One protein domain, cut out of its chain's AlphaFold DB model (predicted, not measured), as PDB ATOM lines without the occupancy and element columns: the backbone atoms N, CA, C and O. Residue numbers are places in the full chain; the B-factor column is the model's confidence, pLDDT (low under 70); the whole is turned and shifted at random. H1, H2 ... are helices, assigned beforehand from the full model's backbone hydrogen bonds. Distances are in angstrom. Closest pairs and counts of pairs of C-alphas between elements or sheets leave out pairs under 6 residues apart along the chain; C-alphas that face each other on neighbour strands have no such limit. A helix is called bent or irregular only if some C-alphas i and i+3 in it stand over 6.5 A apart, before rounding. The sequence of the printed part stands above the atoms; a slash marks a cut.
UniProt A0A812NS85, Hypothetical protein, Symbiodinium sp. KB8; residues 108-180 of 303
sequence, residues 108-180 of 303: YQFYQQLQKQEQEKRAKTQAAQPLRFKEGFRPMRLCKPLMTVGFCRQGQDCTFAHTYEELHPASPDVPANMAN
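Overview. This is residues 108 to 180 of the 303 residues of the protein "Hypothetical protein" of Symbiodinium sp. KB8 (UniProt A0A812NS85). One long helix, H1, sticks out as an arm from a small body made mostly of looped chain, and this arm makes much of the length of the whole. In the body, the short helix H2 lies on the side away from H1, and the still shorter H3 lies at another edge, next to the last printed residue. The printed part has 73 residues with three named helices, in the order H1, H2, H3, and no named strand; 30 of the 73 residues are in named elements, under half, and the class is all helix. The whole is loose, with a radius of gyration of the C-alphas of 16.3 A, and it spans 52 by 26 by 21 A, only just elongated.

Along the chain. The printed part opens with H1, residues 108 to 127, 28.5 A from first to last C-alpha; C-alpha 108 is at (10.069, 19.958, -17.531) and C-alpha 127 at (34.395, 32.238, -25.907). Residues 128 to 143 hold no named element. H2 follows as residues 144 to 149, 8.1 A long, with C-alpha 144 at (56.955, 19.570, -33.562). Residues 150 to 175 again hold no named element; their C-alphas lie 2 to 21 A from the mean of the C-alphas. H3 is residues 176 to 179, 5.2 A long, and ends with C-alpha 179 at (37.342, 14.744, -35.133).

Arrangement. H1 touches no helix, and residues 108 to 128, of which 108 to 127 belong to H1, stand free: no C-alpha 8 or more residues away along the chain comes within 10 A of theirs. H1 and H2 are apart, with no C-alpha of the one within 8 A of the other. By the same measure H2 and H3 are apart, and H1 and H3 are apart. None of the three helices is bent. In H1 and H2 every O i to N i+4 pair is within hydrogen-bond range; H3, with 4 residues, is too short for such a pair, and its one O i to N i+3 pair is within range.

Size, cuts and confidence. The two C-alphas farthest apart are those of Tyr 108 and Arg 153, at 53.5 A, while the first and last printed C-alphas, of Tyr 108 and Asn 180, are 30.5 A apart. Without the stretch that stands free, the body has 52 residues, spans 32 by 28 by 15 A and has a radius of gyration of 11.0 A. The printed part has no cut. Both links are long, with 16 residues from H1 to H2 and 26 from H2 to H3. The mean pLDDT, the model's own confidence, is 80.9 for the printed part of this predicted model; 14 printed residues are under 70, namely residues 125 to 131, 135 to 136 and 176 to 180, and the mean over H3 is 59.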
ATOM      1  N   TYR A 108       9.677  19.623 -16.166       97.44
ATOM      2  CA  TYR A 108      10.069  19.958 -17.531       97.44
ATOM      3  C   TYR A 108      10.702  21.356 -17.635       97.44
ATOM      4  O   TYR A 108      11.751  21.516 -18.264       97.44
ATOM      5  N   GLN A 109      10.123  22.358 -16.967       97.12
ATOM      6  CA  GLN A 109      10.687  23.713 -16.913       97.12
ATOM      7  C   GLN A 109      12.073  23.729 -16.260       97.12
ATOM      8  O   GLN A 109      12.989  24.370 -16.781       97.12
ATOM      9  N   PHE A 110      12.255  22.992 -15.161       98.12
ATOM     10  CA  PHE A 110      13.559  22.858 -14.512       98.12
ATOM     11  C   PHE A 110      14.598  22.231 -15.451       98.12
ATOM     12  O   PHE A 110      15.712  22.743 -15.584       98.12
ATOM     13  N   TYR A 111      14.224  21.166 -16.161       96.75
ATOM     14  CA  TYR A 111      15.114  20.504 -17.111       96.75
ATOM     15  C   TYR A 111      15.526  21.424 -18.274       96.75
ATOM     16  O   TYR A 111      16.708  21.487 -18.620       96.75
ATOM     17  N   GLN A 112      14.593  22.205 -18.828       96.44
ATOM     18  CA  GLN A 112      14.918  23.207 -19.852       96.44
ATOM     19  C   GLN A 112      15.895  24.275 -19.339       96.44
ATOM     20  O   GLN A 112      16.824  24.664 -20.051       96.44
ATOM     21  N   GLN A 113      15.709  24.752 -18.103       96.88
ATOM     22  CA  GLN A 113      16.617  25.728 -17.495       96.88
ATOM     23  C   GLN A 113      18.025  25.155 -17.307       96.88
ATOM     24  O   GLN A 113      19.001  25.849 -17.599       96.88
ATOM     25  N   LEU A 114      18.138  23.890 -16.889       97.00
ATOM     26  CA  LEU A 114      19.422  23.204 -16.752       97.00
ATOM     27  C   LEU A 114      20.155  23.114 -18.099       97.00
ATOM     28  O   LEU A 114      21.317  23.511 -18.186       97.00
ATOM     29  N   GLN A 115      19.462  22.690 -19.160       95.12
ATOM     30  CA  GLN A 115      20.037  22.631 -20.509       95.12
ATOM     31  C   GLN A 115      20.520  24.003 -20.989       95.12
ATOM     32  O   GLN A 115      21.614  24.125 -21.542       95.12
ATOM     33  N   LYS A 116      19.730  25.057 -20.751       94.06
ATOM     34  CA  LYS A 116      20.125  26.424 -21.108       94.06
ATOM     35  C   LYS A 116      21.374  26.858 -20.341       94.06
ATOM     36  O   LYS A 116      22.293  27.412 -20.938       94.06
ATOM     37  N   GLN A 117      21.447  26.554 -19.047       93.50
ATOM     38  CA  GLN A 117      22.617  26.865 -18.233       93.50
ATOM     39  C   GLN A 117      23.866  26.095 -18.695       93.50
ATOM     40  O   GLN A 117      24.963  26.658 -18.703       93.50
ATOM     41  N   GLU A 118      23.733  24.827 -19.094       93.62
ATOM     42  CA  GLU A 118      24.829  24.043 -19.675       93.62
ATOM     43  C   GLU A 118      25.310  24.627 -21.008       93.62
ATOM     44  O   GLU A 118      26.517  24.788 -21.202       93.62
ATOM     45  N   GLN A 119      24.388  25.018 -21.894       84.69
ATOM     46  CA  GLN A 119      24.727  25.692 -23.152       84.69
ATOM     47  C   GLN A 119      25.441  27.023 -22.903       84.69
ATOM     48  O   GLN A 119      26.471  27.292 -23.520       84.69
ATOM     49  N   GLU A 120      24.951  27.834 -21.965       85.38
ATOM     50  CA  GLU A 120      25.580  29.101 -21.588       85.38
ATOM     51  C   GLU A 120      26.975  28.889 -20.988       85.38
ATOM     52  O   GLU A 120      27.904  29.631 -21.318       85.38
ATOM     53  N   LYS A 121      27.158  27.857 -20.150       81.88
ATOM     54  CA  LYS A 121      28.477  27.465 -19.633       81.88
ATOM     55  C   LYS A 121      29.407  27.036 -20.768       81.88
ATOM     56  O   LYS A 121      30.524  27.541 -20.829       81.88
ATOM     57  N   ARG A 122      28.956  26.181 -21.695       79.00
ATOM     58  CA  ARG A 122      29.751  25.732 -22.856       79.00
ATOM     59  C   ARG A 122      30.136  26.905 -23.762       79.00
ATOM     60  O   ARG A 122      31.300  27.009 -24.143       79.00
ATOM     61  N   ALA A 123      29.206  27.821 -24.030       73.62
ATOM     62  CA  ALA A 123      29.448  29.030 -24.816       73.62
ATOM     63  C   ALA A 123      30.441  29.978 -24.125       73.62
ATOM     64  O   ALA A 123      31.348  30.493 -24.778       73.62
ATOM     65  N   LYS A 124      30.334  30.168 -22.800       72.38
ATOM     66  CA  LYS A 124      31.319  30.938 -22.023       72.38
ATOM     67  C   LYS A 124      32.700  30.297 -22.069       72.38
ATOM     68  O   LYS A 124      33.669  31.010 -22.298       72.38
ATOM     69  N   THR A 125      32.802  28.979 -21.901       63.00
ATOM     70  CA  THR A 125      34.090  28.270 -21.960       63.00
ATOM     71  C   THR A 125      34.711  28.331 -23.360       63.00
ATOM     72  O   THR A 125      35.915  28.544 -23.474       63.00
ATOM     73  N   GLN A 126      33.913  28.224 -24.431       59.31
ATOM     74  CA  GLN A 126      34.394  28.376 -25.813       59.31
ATOM     75  C   GLN A 126      34.803  29.817 -26.160       59.31
ATOM     76  O   GLN A 126      35.771  30.010 -26.892       59.31
ATOM     77  N   ALA A 127      34.099  30.828 -25.642       54.53
ATOM     78  CA  ALA A 127      34.395  32.238 -25.907       54.53
ATOM     79  C   ALA A 127      35.526  32.811 -25.030       54.53
ATOM     80  O   ALA A 127      36.121  33.825 -25.389       54.53
ATOM     81  N   ALA A 128      35.825  32.186 -23.886       52.38
ATOM     82  CA  ALA A 128      36.761  32.709 -22.890       52.38
ATOM     83  C   ALA A 128      38.208  32.209 -23.019       52.38
ATOM     84  O   ALA A 128      39.035  32.598 -22.197       52.38
ATOM     85  N   GLN A 129      38.556  31.390 -24.017       53.84
ATOM     86  CA  GLN A 129      39.970  31.127 -24.282       53.84
ATOM     87  C   GLN A 129      40.541  32.264 -25.141       53.84
ATOM     88  O   GLN A 129      40.188  32.360 -26.319       53.84
ATOM     89  N   PRO A 130      41.412  33.142 -24.599       54.91
ATOM     90  CA  PRO A 130      42.107  34.115 -25.422       54.91
ATOM     91  C   PRO A 130      42.967  33.330 -26.408       54.91
ATOM     92  O   PRO A 130      43.980  32.739 -26.036       54.91
ATOM     93  N   LEU A 131      42.542  33.294 -27.672       65.62
ATOM     94  CA  LEU A 131      43.371  32.774 -28.745       65.62
ATOM     95  C   LEU A 131      44.634  33.628 -28.758       65.62
ATOM     96  O   LEU A 131      44.647  34.770 -29.208       65.62
ATOM     97  N   ARG A 132      45.704  33.042 -28.232       74.06
ATOM     98  CA  ARG A 132      47.085  33.508 -28.337       74.06
ATOM     99  C   ARG A 132      47.411  33.991 -29.756       74.06
ATOM    100  O   ARG A 132      48.181  34.928 -29.951       74.06
ATOM    101  N   PHE A 133      46.815  33.347 -30.756       77.06
ATOM    102  CA  PHE A 133      46.928  33.722 -32.153       77.06
ATOM    103  C   PHE A 133      46.026  34.908 -32.498       77.06
ATOM    104  O   PHE A 133      44.812  34.886 -32.301       77.06
ATOM    105  N   LYS A 134      46.637  35.940 -33.083       73.69
ATOM    106  CA  LYS A 134      45.945  37.152 -33.526       73.69
ATOM    107  C   LYS A 134      44.860  36.827 -34.566       73.69
ATOM    108  O   LYS A 134      45.064  35.988 -35.441       73.69
ATOM    109  N   GLU A 135      43.738  37.548 -34.486       62.97
ATOM    110  CA  GLU A 135      42.740  37.678 -35.565       62.97
ATOM    111  C   GLU A 135      42.131  36.350 -36.069       62.97
ATOM    112  O   GLU A 135      41.899  36.175 -37.263       62.97
ATOM    113  N   GLY A 136      41.879  35.383 -35.180       65.62
ATOM    114  CA  GLY A 136      41.211  34.127 -35.558       65.62
ATOM    115  C   GLY A 136      42.074  33.167 -36.388       65.62
ATOM    116  O   GLY A 136      41.571  32.165 -36.899       65.62
ATOM    117  N   PHE A 137      43.379  33.427 -36.513       73.44
ATOM    118  CA  PHE A 137      44.319  32.468 -37.082       73.44
ATOM    119  C   PHE A 137      44.422  31.240 -36.166       73.44
ATOM    120  O   PHE A 137      44.937  31.337 -35.062       73.44
ATOM    121  N   ARG A 138      43.979  30.063 -36.621       81.62
ATOM    122  CA  ARG A 138      44.267  28.789 -35.940       81.62
ATOM    123  C   ARG A 138      45.333  28.001 -36.708       81.62
ATOM    124  O   ARG A 138      45.144  27.736 -37.901       81.62
ATOM    125  N   PRO A 139      46.444  27.605 -36.065       84.06
ATOM    126  CA  PRO A 139      47.436  26.734 -36.676       84.06
ATOM    127  C   PRO A 139      46.818  25.411 -37.120       84.06
ATOM    128  O   PRO A 139      46.036  24.806 -36.399       84.06
ATOM    129  N   MET A 140      47.220  24.914 -38.287       83.88
ATOM    130  CA  MET A 140      46.788  23.596 -38.771       83.88
ATOM    131  C   MET A 140      47.793  22.488 -38.483       83.88
ATOM    132  O   MET A 140      47.627  21.387 -38.997       83.88
ATOM    133  N   ARG A 141      48.869  22.777 -37.747       87.25
ATOM    134  CA  ARG A 141      49.824  21.758 -37.314       87.25
ATOM    135  C   ARG A 141      50.269  21.976 -35.885       87.25
ATOM    136  O   ARG A 141      50.405  23.127 -35.450       87.25
ATOM    137  N   LEU A 142      50.553  20.865 -35.218       89.31
ATOM    138  CA  LEU A 142      51.150  20.862 -33.889       89.31
ATOM    139  C   LEU A 142      52.622  21.276 -33.957       89.31
ATOM    140  O   LEU A 142      53.347  21.031 -34.930       89.31
ATOM    141  N   CYS A 143      53.077  21.930 -32.897       91.75
ATOM    142  CA  CYS A 143      54.452  22.354 -32.728       91.75
ATOM    143  C   CYS A 143      55.344  21.127 -32.532       91.75
ATOM    144  O   CYS A 143      55.404  20.546 -31.450       91.75
ATOM    145  N   LYS A 144      56.067  20.741 -33.590       90.81
ATOM    146  CA  LYS A 144      56.955  19.570 -33.562       90.81
ATOM    147  C   LYS A 144      57.978  19.617 -32.420       90.81
ATOM    148  O   LYS A 144      58.038  18.628 -31.704       90.81
ATOM    149  N   PRO A 145      58.733  20.714 -32.188       91.38
ATOM    150  CA  PRO A 145      59.701  20.759 -31.090       91.38
ATOM    151  C   PRO A 145      59.068  20.543 -29.715       91.38
ATOM    152  O   PRO A 145      59.640  19.834 -28.893       91.38
ATOM    153  N   LEU A 146      57.876  21.100 -29.478       91.69
ATOM    154  CA  LEU A 146      57.164  20.870 -28.226       91.69
ATOM    155  C   LEU A 146      56.732  19.408 -28.094       91.69
ATOM    156  O   LEU A 146      56.900  18.826 -27.033       91.69
ATOM    157  N   MET A 147      56.236  18.803 -29.175       89.75
ATOM    158  CA  MET A 147      55.754  17.423 -29.147       89.75
ATOM    159  C   MET A 147      56.887  16.392 -29.039       89.75
ATOM    160  O   MET A 147      56.730  15.372 -28.380       89.75
ATOM    161  N   THR A 148      58.038  16.643 -29.668       89.94
ATOM    162  CA  THR A 148      59.160  15.689 -29.683       89.94
ATOM    163  C   THR A 148      60.149  15.898 -28.541       89.94
ATOM    164  O   THR A 148      60.746  14.934 -28.078       89.94
ATOM    165  N   VAL A 149      60.383  17.148 -28.127       90.38
ATOM    166  CA  VAL A 149      61.401  17.508 -27.118       90.38
ATOM    167  C   VAL A 149      60.755  17.920 -25.790       90.38
ATOM    168  O   VAL A 149      61.443  18.012 -24.779       90.38
ATOM    169  N   GLY A 150      59.446  18.187 -25.766       89.56
ATOM    170  CA  GLY A 150      58.741  18.688 -24.580       89.56
ATOM    171  C   GLY A 150      58.928  20.189 -24.336       89.56
ATOM    172  O   GLY A 150      58.377  20.729 -23.382       89.56
ATOM    173  N   PHE A 151      59.686  20.891 -25.189       92.00
ATOM    174  CA  PHE A 151      59.996  22.309 -25.015       92.00
ATOM    175  C   PHE A 151      59.970  23.077 -26.341       92.00
ATOM    176  O   PHE A 151      60.597  22.687 -27.329       92.00
ATOM    177  N   CYS A 152      59.285  24.224 -26.347       91.94
ATOM    178  CA  CYS A 152      59.259  25.145 -27.476       91.94
ATOM    179  C   CYS A 152      60.092  26.391 -27.177       91.94
ATOM    180  O   CYS A 152      59.756  27.176 -26.293       91.94
ATOM    181  N   ARG A 153      61.125  26.633 -27.990       92.62
ATOM    182  CA  ARG A 153      61.964  27.840 -27.892       92.62
ATOM    183  C   ARG A 153      61.194  29.133 -28.151       92.62
ATOM    184  O   ARG A 153      61.601  30.175 -27.659       92.62
ATOM    185  N   GLN A 154      60.119  29.074 -28.941       87.62
ATOM    186  CA  GLN A 154      59.314  30.250 -29.275       87.62
ATOM    187  C   GLN A 154      58.207  30.553 -28.255       87.62
ATOM    188  O   GLN A 154      57.542  31.574 -28.398       87.62
ATOM    189  N   GLY A 155      57.974  29.696 -27.251       86.25
ATOM    190  CA  GLY A 155      56.979  29.949 -26.203       86.25
ATOM    191  C   GLY A 155      55.612  30.374 -26.761       86.25
ATOM    192  O   GLY A 155      55.061  29.684 -27.619       86.25
ATOM    193  N   GLN A 156      55.106  31.525 -26.305       83.00
ATOM    194  CA  GLN A 156      53.818  32.115 -26.707       83.00
ATOM    195  C   GLN A 156      53.827  32.780 -28.100       83.00
ATOM    196  O   GLN A 156      52.767  33.059 -28.654       83.00
ATOM    197  N   ASP A 157      54.990  32.948 -28.727       83.50
ATOM    198  CA  ASP A 157      55.116  33.521 -30.077       83.50
ATOM    199  C   ASP A 157      55.263  32.451 -31.174       83.50
ATOM    200  O   ASP A 157      55.326  32.760 -32.366       83.50
ATOM    201  N   CYS A 158      55.314  31.164 -30.807       87.50
ATOM    202  CA  CYS A 158      55.252  30.069 -31.781       87.50
ATOM    203  C   CYS A 158      53.999  30.191 -32.671       87.50
ATOM    204  O   CYS A 158      52.907  30.495 -32.204       87.50
ATOM    205  N   THR A 159      54.156  29.923 -33.964       86.38
ATOM    206  CA  THR A 159      53.063  29.971 -34.953       86.38
ATOM    207  C   THR A 159      52.341  28.631 -35.108       86.38
ATOM    208  O   THR A 159      51.406  28.520 -35.900       86.38
ATOM    209  N   PHE A 160      52.786  27.612 -34.372       89.94
ATOM    210  CA  PHE A 160      52.241  26.257 -34.370       89.94
ATOM    211  C   PHE A 160      51.510  25.980 -33.057       89.94
ATOM    212  O   PHE A 160      51.880  26.533 -32.021       89.94
ATOM    213  N   ALA A 161      50.508  25.102 -33.102       89.81
ATOM    214  CA  ALA A 161      49.683  24.786 -31.940       89.81
ATOM    215  C   ALA A 161      50.478  23.973 -30.912       89.81
ATOM    216  O   ALA A 161      51.135  22.988 -31.256       89.81
ATOM    217  N   HIS A 162      50.448  24.390 -29.653       89.81
ATOM    218  CA  HIS A 162      51.095  23.682 -28.548       89.81
ATOM    219  C   HIS A 162      50.194  22.602 -27.938       89.81
ATOM    220  O   HIS A 162      50.689  21.615 -27.401       89.81
ATOM    221  N   THR A 163      48.880  22.770 -28.069       85.31
ATOM    222  CA  THR A 163      47.848  21.839 -27.609       85.31
ATOM    223  C   THR A 163      46.850  21.570 -28.736       85.31
ATOM    224  O   THR A 163      46.791  22.309 -29.720       85.31
ATOM    225  N   TYR A 164      46.037  20.522 -28.600       83.94
ATOM    226  CA  TYR A 164      44.953  20.247 -29.550       83.94
ATOM    227  C   TYR A 164      43.870  21.338 -29.537       83.94
ATOM    228  O   TYR A 164      43.233  21.577 -30.554       83.94
ATOM    229  N   GLU A 165      43.713  22.056 -28.423       82.19
ATOM    230  CA  GLU A 165      42.763  23.168 -28.289       82.19
ATOM    231  C   GLU A 165      43.142  24.376 -29.158       82.19
ATOM    232  O   GLU A 165      42.269  25.068 -29.687       82.19
ATOM    233  N   GLU A 166      44.446  24.609 -29.341       85.50
ATOM    234  CA  GLU A 166      44.997  25.645 -30.221       85.50
ATOM    235  C   GLU A 166      44.946  25.251 -31.707       85.50
ATOM    236  O   GLU A 166      45.039  26.110 -32.586       85.50
ATOM    237  N   LEU A 167      44.813  23.959 -32.005       87.19
ATOM    238  CA  LEU A 167      44.834  23.425 -33.358       87.19
ATOM    239  C   LEU A 167      43.509  23.721 -34.088       87.19
ATOM    240  O   LEU A 167      42.433  23.851 -33.499       87.19
ATOM    241  N   HIS A 168      43.581  23.871 -35.407       82.25
ATOM    242  CA  HIS A 168      42.399  24.007 -36.250       82.25
ATOM    243  C   HIS A 168      41.641  22.661 -36.316       82.25
ATOM    244  O   HIS A 168      42.287  21.658 -36.611       82.25
ATOM    245  N   PRO A 169      40.302  22.614 -36.147       79.19
ATOM    246  CA  PRO A 169      39.530  21.360 -36.162       79.19
ATOM    247  C   PRO A 169      39.698  20.527 -37.442       79.19
ATOM    248  O   PRO A 169      39.774  19.310 -37.398       79.19
ATOM    249  N   ALA A 170      39.835  21.188 -38.594       75.81
ATOM    250  CA  ALA A 170      40.128  20.540 -39.880       75.81
ATOM    251  C   ALA A 170      41.619  20.175 -40.101       75.81
ATOM    252  O   ALA A 170      42.050  20.001 -41.241       75.81
ATOM    253  N   SER A 171      42.449  20.167 -39.053       79.50
ATOM    254  CA  SER A 171      43.867  19.813 -39.164       79.50
ATOM    255  C   SER A 171      44.050  18.294 -39.282       79.50
ATOM    256  O   SER A 171      43.413  17.552 -38.540       79.50
ATOM    257  N   PRO A 172      44.981  17.820 -40.131       78.94
ATOM    258  CA  PRO A 172      45.330  16.400 -40.220       78.94
ATOM    259  C   PRO A 172      46.035  15.857 -38.965       78.94
ATOM    260  O   PRO A 172      46.176  14.648 -38.829       78.94
ATOM    261  N   ASP A 173      46.498  16.730 -38.063       78.81
ATOM    262  CA  ASP A 173      47.171  16.328 -36.823       78.81
ATOM    263  C   ASP A 173      46.163  16.074 -35.673       78.81
ATOM    264  O   ASP A 173      46.573  15.702 -34.573       78.81
ATOM    265  N   VAL A 174      44.855  16.284 -35.895       76.25
ATOM    266  CA  VAL A 174      43.805  15.956 -34.914       76.25
ATOM    267  C   VAL A 174      43.613  14.433 -34.892       76.25
ATOM    268  O   VAL A 174      43.364  13.842 -35.944       76.25
ATOM    269  N   PRO A 175      43.711  13.764 -33.730       72.38
ATOM    270  CA  PRO A 175      43.449  12.334 -33.645       72.38
ATOM    271  C   PRO A 175      42.007  12.034 -34.075       72.38
ATOM    272  O   PRO A 175      41.077  12.700 -33.624       72.38
ATOM    273  N   ALA A 176      41.818  11.002 -34.904       64.50
ATOM    274  CA  ALA A 176      40.519  10.628 -35.482       64.50
ATOM    275  C   ALA A 176      39.396  10.468 -34.437       64.50
ATOM    276  O   ALA A 176      38.246  10.790 -34.709       64.50
ATOM    277  N   ASN A 177      39.742  10.064 -33.210       61.69
ATOM    278  CA  ASN A 177      38.791   9.932 -32.102       61.69
ATOM    279  C   ASN A 177      38.186  11.262 -31.612       61.69
ATOM    280  O   ASN A 177      37.175  11.231 -30.927       61.69
ATOM    281  N   MET A 178      38.788  12.414 -31.927       55.28
ATOM    282  CA  MET A 178      38.292  13.744 -31.527       55.28
ATOM    283  C   MET A 178      37.748  14.573 -32.699       55.28
ATOM    284  O   MET A 178      37.227  15.662 -32.486       55.28
ATOM    285  N   ALA A 179      37.854  14.074 -33.935       53.00
ATOM    286  CA  ALA A 179      37.342  14.744 -35.133       53.00
ATOM    287  C   ALA A 179      35.851  14.448 -35.413       53.00
ATOM    288  O   ALA A 179      35.245  15.125 -36.244       53.00
ATOM    289  N   ASN A 180      35.262  13.460 -34.724       50.16
ATOM    290  CA  ASN A 180      33.960  12.885 -35.085       50.16
ATOM    291  C   ASN A 180      32.745  13.459 -34.334       50.16
ATOM    292  O   ASN A 180      31.631  13.257 -34.794       50.16
TER     293      ASN A 180